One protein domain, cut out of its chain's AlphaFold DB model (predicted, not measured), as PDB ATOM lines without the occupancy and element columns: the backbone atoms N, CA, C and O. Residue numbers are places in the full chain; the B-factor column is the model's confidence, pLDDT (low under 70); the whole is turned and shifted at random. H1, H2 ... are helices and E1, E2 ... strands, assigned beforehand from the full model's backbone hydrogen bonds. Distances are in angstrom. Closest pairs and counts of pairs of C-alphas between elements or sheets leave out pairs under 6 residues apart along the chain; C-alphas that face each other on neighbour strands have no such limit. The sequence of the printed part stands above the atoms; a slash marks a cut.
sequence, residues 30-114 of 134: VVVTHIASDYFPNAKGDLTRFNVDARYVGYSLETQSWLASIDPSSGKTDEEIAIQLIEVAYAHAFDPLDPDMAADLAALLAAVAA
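This is residues 30 to 114 of the 134 residues of an uncharacterized protein of Pseudogymnoascus sp. 03VT05 (UniProt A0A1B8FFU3). A two-stranded antiparallel ribbon, E1 and E2, has H2 packed beside its E1 strand and reaches with its other end to H3, the helix at the core of the domain. H4 packs on H3 to make a helical hairpin, away from the ribbon, and the short H1 sits near H3 beyond the end of E1; a long loop, residues 40 to 51, joins H1 to E2. The printed part has 85 residues with four named helices and two named strands, in the order E1 H1 E2 H2 H3 H4, and its class is mixed, helices and strands. It is compact, with a radius of gyration of the C-alphas of 12.4 A, and spans 38 by 27 by 22 A.

E1, residues 30 to 34, and E2, residues 52 to 57, are antiparallel neighbours at 170 degrees between their directions; N 34 and O 52 are 2.7 A apart and N 56 and O 30 are 2.8 A apart, within hydrogen-bond range. The closest C-alphas of E1 and H2, residues 61 to 69, are those of Val 30 and Gln 64, 5.8 A apart. The closest C-alphas of E2 and H3, residues 78 to 90, are those of Val 52 and Ala 89, 6.0 A apart. H2 and H3 are close but not clearly touching, nearest at the C-alphas of Leu 67 and Val 88, 6.1 A apart; they run opposite ways at a shallow tilt of 33 degrees, only just short of steep. H3 and H4, residues 99 to 113, touch and form a helical hairpin, opposite ways at a steep tilt of 42 degrees; their closest C-alphas, of Ala 82 and Leu 105, are 6.4 A apart. H1, residues 36 to 39, is close to H3 but not clearly touching, with the C-alphas of Tyr 39 and Ile 81 closest at 7.4 A. H4 is apart from E1, E2, H1 and H2. In H2, H3 and H4 every O i to N i+4 pair is within hydrogen-bond range, and H1 is too short for such a pair.

E1 begins at C-alpha 30, (-28.894, -1.918, -29.904), and is 13.1 A long; E2 is 14.7 A long. H1 measures 5.6 A and H2 12.2 A. H3 is 18.4 A long and begins at C-alpha 78, (-28.569, -5.415, -55.094). H4, 21.0 A long, ends at C-alpha 113, (-34.698, -11.182, -59.217).

The two C-alphas farthest apart, those of Leu 61 and Ala 114, are 38.3 A apart. The printed part has no cut. The link from H1 to E2 is long, with 12 residues. The mean pLDDT of the printed part is 95.1, and residue 114 is under 70.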
ATOM      1  N   VAL A  30     -28.599  -2.713 -28.707       94.50
ATOM      2  CA  VAL A  30     -28.894  -1.918 -29.904       94.50
ATOM      3  C   VAL A  30     -30.140  -2.483 -30.578       94.50
ATOM      4  O   VAL A  30     -30.303  -3.699 -30.679       94.50
ATOM      5  N   VAL A  31     -31.047  -1.601 -30.989       94.75
ATOM      6  CA  VAL A  31     -32.206  -1.962 -31.811       94.75
ATOM      7  C   VAL A  31     -31.881  -1.572 -33.241       94.75
ATOM      8  O   VAL A  31     -31.524  -0.419 -33.479       94.75
ATOM      9  N   VAL A  32     -31.992  -2.524 -34.163       95.56
ATOM     10  CA  VAL A  32     -31.781  -2.292 -35.592       95.56
ATOM     11  C   VAL A  32     -33.029  -2.730 -36.341       95.56
ATOM     12  O   VAL A  32     -33.527  -3.839 -36.134       95.56
ATOM     13  N   THR A  33     -33.513  -1.845 -37.208       97.31
ATOM     14  CA  THR A  33     -34.700  -2.077 -38.025       97.31
ATOM     15  C   THR A  33     -34.382  -1.771 -39.486       97.31
ATOM     16  O   THR A  33     -34.088  -0.630 -39.838       97.31
ATOM     17  N   HIS A  34     -34.479  -2.789 -40.337       97.31
ATOM     18  CA  HIS A  34     -34.352  -2.726 -41.786       97.31
ATOM     19  C   HIS A  34     -35.451  -3.575 -42.429       97.31
ATOM     20  O   HIS A  34     -35.492  -4.794 -42.266       97.31
ATOM     21  N   ILE A  35     -36.340  -2.940 -43.191       97.25
ATOM     22  CA  ILE A  35     -37.375  -3.639 -43.956       97.25
ATOM     23  C   ILE A  35     -36.832  -3.898 -45.358       97.25
ATOM     24  O   ILE A  35     -36.561  -2.964 -46.106       97.25
ATOM     25  N   ALA A  36     -36.674  -5.164 -45.740       96.25
ATOM     26  CA  ALA A  36     -36.014  -5.532 -46.993       96.25
ATOM     27  C   ALA A  36     -36.712  -4.925 -48.228       96.25
ATOM     28  O   ALA A  36     -36.054  -4.493 -49.175       96.25
ATOM     29  N   SER A  37     -38.044  -4.823 -48.209       96.00
ATOM     30  CA  SER A  37     -38.824  -4.206 -49.290       96.00
ATOM     31  C   SER A  37     -38.570  -2.707 -49.486       96.00
ATOM     32  O   SER A  37     -38.810  -2.217 -50.589       96.00
ATOM     33  N   ASP A  38     -38.059  -1.994 -48.477       96.69
ATOM     34  CA  ASP A  38     -37.715  -0.571 -48.607       96.69
ATOM     35  C   ASP A  38     -36.469  -0.378 -49.486       96.69
ATOM     36  O   ASP A  38     -36.341   0.637 -50.172       96.69
ATOM     37  N   TYR A  39     -35.579  -1.376 -49.522       96.06
ATOM     38  CA  TYR A  39     -34.350  -1.351 -50.320       96.06
ATOM     39  C   TYR A  39     -34.517  -1.999 -51.698       96.06
ATOM     40  O   TYR A  39     -33.845  -1.613 -52.653       96.06
ATOM     41  N   PHE A  40     -35.457  -2.940 -51.830       95.50
ATOM     42  CA  PHE A  40     -35.755  -3.632 -53.085       95.50
ATOM     43  C   PHE A  40     -37.209  -3.409 -53.533       95.50
ATOM     44  O   PHE A  40     -37.988  -4.365 -53.624       95.50
ATOM     45  N   PRO A  41     -37.609  -2.172 -53.890       91.50
ATOM     46  CA  PRO A  41     -39.005  -1.848 -54.210       91.50
ATOM     47  C   PRO A  41     -39.535  -2.581 -55.454       91.50
ATOM     48  O   PRO A  41     -40.743  -2.669 -55.666       91.50
ATOM     49  N   ASN A  42     -38.637  -3.103 -56.293       90.75
ATOM     50  CA  ASN A  42     -38.973  -3.811 -57.527       90.75
ATOM     51  C   ASN A  42     -38.855  -5.337 -57.420       90.75
ATOM     52  O   ASN A  42     -39.004  -6.012 -58.452       90.75
ATOM     53  N   ALA A  43     -38.590  -5.858 -56.216       92.06
ATOM     54  CA  ALA A  43     -38.456  -7.284 -55.963       92.06
ATOM     55  C   ALA A  43     -39.678  -8.064 -56.453       92.06
ATOM     56  O   ALA A  43     -40.801  -7.557 -56.520       92.06
ATOM     57  N   LYS A  44     -39.435  -9.307 -56.857       90.12
ATOM     58  CA  LYS A  44     -40.445 -10.157 -57.494       90.12
ATOM     59  C   LYS A  44     -40.965 -11.264 -56.574       90.12
ATOM     60  O   LYS A  44     -42.050 -11.794 -56.820       90.12
ATOM     61  N   GLY A  45     -40.212 -11.595 -55.530       90.00
ATOM     62  CA  GLY A  45     -40.578 -12.519 -54.465       90.00
ATOM     63  C   GLY A  45     -40.966 -11.817 -53.164       90.00
ATOM     64  O   GLY A  45     -40.889 -10.597 -53.034       90.00
ATOM     65  N   ASP A  46     -41.382 -12.624 -52.193       92.44
ATOM     66  CA  ASP A  46     -41.626 -12.173 -50.826       92.44
ATOM     67  C   ASP A  46     -40.293 -11.972 -50.091       92.44
ATOM     68  O   ASP A  46     -39.465 -12.885 -50.027       92.44
ATOM     69  N   LEU A  47     -40.096 -10.771 -49.547       95.56
ATOM     70  CA  LEU A  47     -38.890 -10.382 -48.820       95.56
ATOM     71  C   LEU A  47     -39.075 -10.348 -47.303       95.56
ATOM     72  O   LEU A  47     -38.114 -10.083 -46.589       95.56
ATOM     73  N   THR A  48     -40.275 -10.629 -46.791       94.62
ATOM     74  CA  THR A  48     -40.595 -10.473 -45.361       94.62
ATOM     75  C   THR A  48     -39.670 -11.263 -44.439       94.62
ATOM     76  O   THR A  48     -39.343 -10.782 -43.357       94.62
ATOM     77  N   ARG A  49     -39.181 -12.433 -44.876       94.50
ATOM     78  CA  ARG A  49     -38.205 -13.242 -44.120       94.50
ATOM     79  C   ARG A  49     -36.841 -12.569 -43.922       94.50
ATOM     80  O   ARG A  49     -36.082 -13.022 -43.078       94.50
ATOM     81  N   PHE A  50     -36.523 -11.548 -44.717       96.50
ATOM     82  CA  PHE A  50     -35.263 -10.801 -44.666       96.50
ATOM     83  C   PHE A  50     -35.417  -9.447 -43.963       96.50
ATOM     84  O   PHE A  50     -34.471  -8.666 -43.924       96.50
ATOM     85  N   ASN A  51     -36.599  -9.152 -43.416       97.25
ATOM     86  CA  ASN A  51     -36.762  -7.999 -42.544       97.25
ATOM     87  C   ASN A  51     -35.963  -8.229 -41.262       97.25
ATOM     88  O   ASN A  51     -36.131  -9.244 -40.586       97.25
ATOM     89  N   VAL A  52     -35.150  -7.247 -40.903       96.19
ATOM     90  CA  VAL A  52     -34.521  -7.175 -39.595       96.19
ATOM     91  C   VAL A  52     -35.339  -6.206 -38.761       96.19
ATOM     92  O   VAL A  52     -35.437  -5.034 -39.090       96.19
ATOM     93  N   ASP A  53     -35.928  -6.682 -37.676       95.62
ATOM     94  CA  ASP A  53     -36.464  -5.832 -36.616       95.62
ATOM     95  C   ASP A  53     -36.106  -6.496 -35.292       95.62
ATOM     96  O   ASP A  53     -36.823  -7.357 -34.778       95.62
ATOM     97  N   ALA A  54     -34.893  -6.208 -34.824       93.25
ATOM     98  CA  ALA A  54     -34.248  -6.985 -33.779       93.25
ATOM     99  C   ALA A  54     -33.583  -6.094 -32.731       93.25
ATOM    100  O   ALA A  54     -33.015  -5.039 -33.018       93.25
ATOM    101  N   ARG A  55     -33.621  -6.571 -31.483       94.69
ATOM    102  CA  ARG A  55     -32.840  -6.033 -30.371       94.69
ATOM    103  C   ARG A  55     -31.683  -6.982 -30.081       94.69
ATOM    104  O   ARG A  55     -31.903  -8.089 -29.595       94.69
ATOM    105  N   TYR A  56     -30.463  -6.517 -30.303       93.38
ATOM    106  CA  TYR A  56     -29.239  -7.251 -29.997       93.38
ATOM    107  C   TYR A  56     -28.807  -6.920 -28.571       93.38
ATOM    108  O   TYR A  56     -28.635  -5.750 -28.236       93.38
ATOM    109  N   VAL A  57     -28.645  -7.941 -27.728       93.12
ATOM    110  CA  VAL A  57     -28.289  -7.803 -26.306       93.12
ATOM    111  C   VAL A  57     -27.054  -8.647 -26.013       93.12
ATOM    112  O   VAL A  57     -26.945  -9.768 -26.497       93.12
ATOM    113  N   GLY A  58     -26.131  -8.127 -25.202       90.81
ATOM    114  CA  GLY A  58     -24.951  -8.880 -24.752       90.81
ATOM    115  C   GLY A  58     -23.760  -8.864 -25.717       90.81
ATOM    116  O   GLY A  58     -22.737  -9.478 -25.422       90.81
ATOM    117  N   TYR A  59     -23.859  -8.129 -26.825       91.50
ATOM    118  CA  TYR A  59     -22.735  -7.848 -27.718       91.50
ATOM    119  C   TYR A  59     -21.813  -6.763 -27.149       91.50
ATOM    120  O   TYR A  59     -22.226  -5.953 -26.316       91.50
ATOM    121  N   SER A  60     -20.563  -6.716 -27.619       92.56
ATOM    122  CA  SER A  60     -19.625  -5.646 -27.263       92.56
ATOM    123  C   SER A  60     -20.119  -4.282 -27.770       92.56
ATOM    124  O   SER A  60     -20.899  -4.206 -28.721       92.56
ATOM    125  N   LEU A  61     -19.648  -3.187 -27.162       91.56
ATOM    126  CA  LEU A  61     -19.983  -1.830 -27.617       91.56
ATOM    127  C   LEU A  61     -19.542  -1.590 -29.073       91.56
ATOM    128  O   LEU A  61     -20.219  -0.886 -29.817       91.56
ATOM    129  N   GLU A  62     -18.424  -2.196 -29.479       93.81
ATOM    130  CA  GLU A  62     -17.914  -2.143 -30.849       93.81
ATOM    131  C   GLU A  62     -18.888  -2.805 -31.826       93.81
ATOM    132  O   GLU A  62     -19.294  -2.168 -32.792       93.81
ATOM    133  N   THR A  63     -19.348  -4.027 -31.536       94.62
ATOM    134  CA  THR A  63     -20.332  -4.719 -32.382       94.62
ATOM    135  C   THR A  63     -21.665  -3.980 -32.414       94.62
ATOM    136  O   THR A  63     -22.265  -3.862 -33.474       94.62
ATOM    137  N   GLN A  64     -22.118  -3.428 -31.284       94.25
ATOM    138  CA  GLN A  64     -23.338  -2.615 -31.249       94.25
ATOM    139  C   GLN A  64     -23.209  -1.351 -32.111       94.25
ATOM    140  O   GLN A  64     -24.136  -1.004 -32.839       94.25
ATOM    141  N   SER A  65     -22.056  -0.680 -32.049       94.56
ATOM    142  CA  SER A  65     -21.780   0.516 -32.853       94.56
ATOM    143  C   SER A  65     -21.663   0.182 -34.340       94.56
ATOM    144  O   SER A  65     -22.173   0.927 -35.170       94.56
ATOM    145  N   TRP A  66     -21.034  -0.949 -34.670       96.88
ATOM    146  CA  TRP A  66     -20.955  -1.461 -36.035       96.88
ATOM    147  C   TRP A  66     -22.349  -1.786 -36.585       96.88
ATOM    148  O   TRP A  66     -22.712  -1.250 -37.626       96.88
ATOM    149  N   LEU A  67     -23.170  -2.536 -35.843       96.75
ATOM    150  CA  LEU A  67     -24.565  -2.830 -36.194       96.75
ATOM    151  C   LEU A  67     -25.390  -1.563 -36.450       96.75
ATOM    152  O   LEU A  67     -26.097  -1.482 -37.445       96.75
ATOM    153  N   ALA A  68     -25.273  -0.558 -35.575       94.75
ATOM    154  CA  ALA A  68     -25.968   0.722 -35.732       94.75
ATOM    155  C   ALA A  68     -25.468   1.555 -36.926       94.75
ATOM    156  O   ALA A  68     -26.138   2.502 -37.332       94.75
ATOM    157  N   SER A  69     -24.273   1.254 -37.442       96.38
ATOM    158  CA  SER A  69     -23.660   1.975 -38.563       96.38
ATOM    159  C   SER A  69     -23.967   1.372 -39.929       96.38
ATOM    160  O   SER A  69     -23.714   2.032 -40.936       96.38
ATOM    161  N   ILE A  70     -24.488   0.141 -39.978       96.94
ATOM    162  CA  ILE A  70     -24.845  -0.501 -41.241       96.94
ATOM    163  C   ILE A  70     -26.060   0.221 -41.829       96.94
ATOM    164  O   ILE A  70     -27.106   0.342 -41.196       96.94
ATOM    165  N   ASP A  71     -25.906   0.706 -43.057       96.25
ATOM    166  CA  ASP A  71     -26.954   1.383 -43.809       96.25
ATOM    167  C   ASP A  71     -27.068   0.742 -45.195       96.25
ATOM    168  O   ASP A  71     -26.354   1.160 -46.117       96.25
ATOM    169  N   PRO A  72     -27.985  -0.230 -45.378       96.31
ATOM    170  CA  PRO A  72     -28.157  -0.913 -46.654       96.31
ATOM    171  C   PRO A  72     -28.424   0.044 -47.820       96.31
ATOM    172  O   PRO A  72     -28.067  -0.276 -48.948       96.31
ATOM    173  N   SER A  73     -28.971   1.247 -47.586       95.00
ATOM    174  CA  SER A  73     -29.205   2.225 -48.660       95.00
ATOM    175  C   SER A  73     -27.921   2.803 -49.273       95.00
ATOM    176  O   SER A  73     -27.961   3.382 -50.358       95.00
ATOM    177  N   SER A  74     -26.776   2.619 -48.607       93.69
ATOM    178  CA  SER A  74     -25.458   3.019 -49.105       93.69
ATOM    179  C   SER A  74     -24.888   2.075 -50.175       93.69
ATOM    180  O   SER A  74     -23.945   2.451 -50.882       93.69
ATOM    181  N   GLY A  75     -25.454   0.867 -50.313       92.81
ATOM    182  CA  GLY A  75     -25.069  -0.106 -51.333       92.81
ATOM    183  C   GLY A  75     -25.397   0.374 -52.751       92.81
ATOM    184  O   GLY A  75     -26.419   1.013 -52.997       92.81
ATOM    185  N   LYS A  76     -24.522   0.069 -53.713       93.38
ATOM    186  CA  LYS A  76     -24.672   0.458 -55.129       93.38
ATOM    187  C   LYS A  76     -25.279  -0.642 -55.987       93.38
ATOM    188  O   LYS A  76     -25.705  -0.370 -57.110       93.38
ATOM    189  N   THR A  77     -25.265  -1.875 -55.499       94.88
ATOM    190  CA  THR A  77     -25.786  -3.054 -56.190       94.88
ATOM    191  C   THR A  77     -26.735  -3.817 -55.281       94.88
ATOM    192  O   THR A  77     -26.614  -3.750 -54.059       94.88
ATOM    193  N   ASP A  78     -27.644  -4.592 -55.875       94.75
ATOM    194  CA  ASP A  78     -28.569  -5.415 -55.094       94.75
ATOM    195  C   ASP A  78     -27.827  -6.395 -54.168       94.75
ATOM    196  O   ASP A  78     -28.281  -6.675 -53.064       94.75
ATOM    197  N   GLU A  79     -26.657  -6.876 -54.595       96.06
ATOM    198  CA  GLU A  79     -25.773  -7.745 -53.812       96.06
ATOM    199  C   GLU A  79     -25.154  -7.027 -52.609       96.06
ATOM    200  O   GLU A  79     -25.197  -7.564 -51.509       96.06
ATOM    201  N   GLU A  80     -24.646  -5.802 -52.770       97.56
ATOM    202  CA  GLU A  80     -24.085  -5.021 -51.654       97.56
ATOM    203  C   GLU A  80     -25.146  -4.669 -50.604       97.56
ATOM    204  O   GLU A  80     -24.867  -4.689 -49.404       97.56
ATOM    205  N   ILE A  81     -26.363  -4.348 -51.051       97.69
ATOM    206  CA  ILE A  81     -27.509  -4.101 -50.168       97.69
ATOM    207  C   ILE A  81     -27.882  -5.397 -49.433       97.69
ATOM    208  O   ILE A  81     -28.076  -5.395 -48.217       97.69
ATOM    209  N   ALA A  82     -27.965  -6.514 -50.162       97.44
ATOM    210  CA  ALA A  82     -28.324  -7.810 -49.605       97.44
ATOM    211  C   ALA A  82     -27.300  -8.290 -48.568       97.44
ATOM    212  O   ALA A  82     -27.697  -8.724 -47.493       97.44
ATOM    213  N   ILE A  83     -26.000  -8.150 -48.852       98.12
ATOM    214  CA  ILE A  83     -24.916  -8.479 -47.919       98.12
ATOM    215  C   ILE A  83     -25.099  -7.725 -46.602       98.12
ATOM    216  O   ILE A  83     -25.124  -8.359 -45.554       98.12
ATOM    217  N   GLN A  84     -25.318  -6.410 -46.642       98.06
ATOM    218  CA  GLN A  84     -25.508  -5.606 -45.430       98.06
ATOM    219  C   GLN A  84     -26.719  -6.062 -44.603       98.06
ATOM    220  O   GLN A  84     -26.651  -6.112 -43.377       98.06
ATOM    221  N   LEU A  85     -27.819  -6.457 -45.251       97.81
ATOM    222  CA  LEU A  85     -28.971  -7.029 -44.546       97.81
ATOM    223  C   LEU A  85     -28.637  -8.370 -43.877       97.81
ATOM    224  O   LEU A  85     -29.066  -8.600 -42.745       97.81
ATOM    225  N   ILE A  86     -27.853  -9.233 -44.537       98.12
ATOM    226  CA  ILE A  86     -27.373 -10.490 -43.942       98.12
ATOM    227  C   ILE A  86     -26.439 -10.208 -42.757       98.12
ATOM    228  O   ILE A  86     -26.581 -10.835 -41.708       98.12
ATOM    229  N   GLU A  87     -25.533  -9.236 -42.874       97.81
ATOM    230  CA  GLU A  87     -24.609  -8.865 -41.797       97.81
ATOM    231  C   GLU A  87     -25.339  -8.437 -40.529       97.81
ATOM    232  O   GLU A  87     -25.012  -8.890 -39.427       97.81
ATOM    233  N   VAL A  88     -26.372  -7.606 -40.683       97.25
ATOM    234  CA  VAL A  88     -27.209  -7.201 -39.555       97.25
ATOM    235  C   VAL A  88     -27.970  -8.410 -39.013       97.25
ATOM    236  O   VAL A  88     -27.923  -8.656 -37.809       97.25
ATOM    237  N   ALA A  89     -28.633  -9.202 -39.864       96.81
ATOM    238  CA  ALA A  89     -29.433 -10.350 -39.430       96.81
ATOM    239  C   ALA A  89     -28.633 -11.345 -38.568       96.81
ATOM    240  O   ALA A  89     -29.148 -11.838 -37.564       96.81
ATOM    241  N   TYR A  90     -27.364 -11.578 -38.912       96.94
ATOM    242  CA  TYR A  90     -26.463 -12.473 -38.178       96.94
ATOM    243  C   TYR A  90     -25.670 -11.774 -37.062       96.94
ATOM    244  O   TYR A  90     -25.033 -12.445 -36.248       96.94
ATOM    245  N   ALA A  91     -25.689 -10.437 -37.010       96.62
ATOM    246  CA  ALA A  91     -24.772  -9.632 -36.206       96.62
ATOM    247  C   ALA A  91     -23.306 -10.052 -36.373       96.62
ATOM    248  O   ALA A  91     -22.539 -10.131 -35.407       96.62
ATOM    249  N   HIS A  92     -22.929 -10.321 -37.620       96.81
ATOM    250  CA  HIS A  92     -21.619 -10.827 -37.993       96.81
ATOM    251  C   HIS A  92     -21.243 -10.339 -39.391       96.81
ATOM    252  O   HIS A  92     -22.104 -10.261 -40.264       96.81
ATOM    253  N   ALA A  93     -19.970 -10.004 -39.608       97.19
ATOM    254  CA  ALA A  93     -19.488  -9.613 -40.931       97.19
ATOM    255  C   ALA A  93     -19.722 -10.746 -41.937       97.19
ATOM    256  O   ALA A  93     -19.629 -11.924 -41.579       97.19
ATOM    257  N   PHE A  94     -20.024 -10.406 -43.185       97.75
ATOM    258  CA  PHE A  94     -20.381 -11.425 -44.161       97.75
ATOM    259  C   PHE A  94     -19.205 -12.363 -44.443       97.75
ATOM    260  O   PHE A  94     -18.133 -11.923 -44.864       97.75
ATOM    261  N   ASP A  95     -19.422 -13.662 -44.234       97.62
ATOM    262  CA  ASP A  95     -18.473 -14.716 -44.581       97.62
ATOM    263  C   ASP A  95     -19.072 -15.609 -45.682       97.62
ATOM    264  O   ASP A  95     -20.016 -16.353 -45.420       97.62
ATOM    265  N   PRO A  96     -18.543 -15.587 -46.921       94.56
ATOM    266  CA  PRO A  96     -19.037 -16.445 -47.999       94.56
ATOM    267  C   PRO A  96     -18.744 -17.938 -47.779       94.56
ATOM    268  O   PRO A  96     -19.249 -18.771 -48.534       94.56
ATOM    269  N   LEU A  97     -17.889 -18.288 -46.812       97.50
ATOM    270  CA  LEU A  97     -17.616 -19.672 -46.427       97.50
ATOM    271  C   LEU A  97     -18.584 -20.178 -45.353       97.50
ATOM    272  O   LEU A  97     -18.657 -21.394 -45.149       97.50
ATOM    273  N   ASP A  98     -19.328 -19.282 -44.702       97.94
ATOM    274  CA  ASP A  98     -20.444 -19.662 -43.849       97.94
ATOM    275  C   ASP A  98     -21.616 -20.123 -44.741       97.94
ATOM    276  O   ASP A  98     -22.136 -19.345 -45.552       97.94
ATOM    277  N   PRO A  99     -22.024 -21.404 -44.655       97.56
ATOM    278  CA  PRO A  99     -23.032 -21.959 -45.548       97.56
ATOM    279  C   PRO A  99     -24.417 -21.339 -45.336       97.56
ATOM    280  O   PRO A  99     -25.189 -21.281 -46.296       97.56
ATOM    281  N   ASP A 100     -24.728 -20.875 -44.125       97.88
ATOM    282  CA  ASP A 100     -26.028 -20.298 -43.796       97.88
ATOM    283  C   ASP A 100     -26.107 -18.863 -44.336       97.88
ATOM    284  O   ASP A 100     -27.051 -18.524 -45.060       97.88
ATOM    285  N   MET A 101     -25.058 -18.057 -44.125       98.25
ATOM    286  CA  MET A 101     -24.980 -16.697 -44.679       98.25
ATOM    287  C   MET A 101     -25.001 -16.701 -46.214       98.25
ATOM    288  O   MET A 101     -25.719 -15.911 -46.836       98.25
ATOM    289  N   ALA A 102     -24.248 -17.608 -46.847       98.00
ATOM    290  CA  ALA A 102     -24.219 -17.735 -48.302       98.00
ATOM    291  C   ALA A 102     -25.575 -18.191 -48.877       98.00
ATOM    292  O   ALA A 102     -26.014 -17.682 -49.915       98.00
ATOM    293  N   ALA A 103     -26.256 -19.128 -48.208       97.75
ATOM    294  CA  ALA A 103     -27.575 -19.597 -48.625       97.75
ATOM    295  C   ALA A 103     -28.642 -18.499 -48.503       97.75
ATOM    296  O   ALA A 103     -29.463 -18.348 -49.414       97.75
ATOM    297  N   ASP A 104     -28.617 -17.712 -47.426       97.75
ATOM    298  CA  ASP A 104     -29.552 -16.603 -47.239       97.75
ATOM    299  C   ASP A 104     -29.299 -15.457 -48.226       97.75
ATOM    300  O   ASP A 104     -30.264 -14.929 -48.783       97.75
ATOM    301  N   LEU A 105     -28.036 -15.130 -48.537       97.62
ATOM    302  CA  LEU A 105     -27.706 -14.162 -49.590       97.62
ATOM    303  C   LEU A 105     -28.259 -14.614 -50.951       97.62
ATOM    304  O   LEU A 105     -28.920 -13.842 -51.651       97.62
ATOM    305  N   ALA A 106     -28.040 -15.880 -51.317       96.88
ATOM    306  CA  ALA A 106     -28.550 -16.437 -52.566       96.88
ATOM    307  C   ALA A 106     -30.088 -16.435 -52.611       96.88
ATOM    308  O   ALA A 106     -30.677 -16.113 -53.645       96.88
ATOM    309  N   ALA A 107     -30.748 -16.764 -51.495       96.69
ATOM    310  CA  ALA A 107     -32.202 -16.740 -51.390       96.69
ATOM    311  C   ALA A 107     -32.771 -15.316 -51.501       96.69
ATOM    312  O   ALA A 107     -33.789 -15.120 -52.171       96.69
ATOM    313  N   LEU A 108     -32.108 -14.326 -50.894       96.94
ATOM    314  CA  LEU A 108     -32.492 -12.919 -50.982       96.94
ATOM    315  C   LEU A 108     -32.364 -12.409 -52.418       96.94
ATOM    316  O   LEU A 108     -33.340 -11.915 -52.981       96.94
ATOM    317  N   LEU A 109     -31.214 -12.617 -53.063       96.25
ATOM    318  CA  LEU A 109     -31.004 -12.211 -54.457       96.25
ATOM    319  C   LEU A 109     -31.954 -12.919 -55.425       96.25
ATOM    320  O   LEU A 109     -32.474 -12.299 -56.356       96.25
ATOM    321  N   ALA A 110     -32.247 -14.198 -55.182       94.50
ATOM    322  CA  ALA A 110     -33.273 -14.907 -55.929       94.50
ATOM    323  C   ALA A 110     -34.645 -14.248 -55.743       94.50
ATOM    324  O   ALA A 110     -35.335 -14.032 -56.731       94.50
ATOM    325  N   ALA A 111     -35.047 -13.870 -54.528       93.94
ATOM    326  CA  ALA A 111     -36.323 -13.191 -54.296       93.94
ATOM    327  C   ALA A 111     -36.378 -11.780 -54.921       93.94
ATOM    328  O   ALA A 111     -37.427 -11.368 -55.424       93.94
ATOM    329  N   VAL A 112     -35.256 -11.059 -54.966       93.56
ATOM    330  CA  VAL A 112     -35.155  -9.771 -55.667       93.56
ATOM    331  C   VAL A 112     -35.350  -9.961 -57.177       93.56
ATOM    332  O   VAL A 112     -36.160  -9.260 -57.788       93.56
ATOM    333  N   ALA A 113     -34.686 -10.955 -57.773       87.69
ATOM    334  CA  ALA A 113     -34.698 -11.182 -59.217       87.69
ATOM    335  C   ALA A 113     -35.904 -11.994 -59.748       87.69
ATOM    336  O   ALA A 113     -36.275 -11.843 -60.915       87.69
ATOM    337  N   ALA A 114     -36.512 -12.885 -58.954       63.06
ATOM    338  CA  ALA A 114     -37.327 -13.983 -59.488       63.06
ATOM    339  C   ALA A 114     -38.823 -13.674 -59.660       63.06
ATOM    340  O   ALA A 114     -39.537 -13.559 -58.664       63.06
TER     341      ALA A 114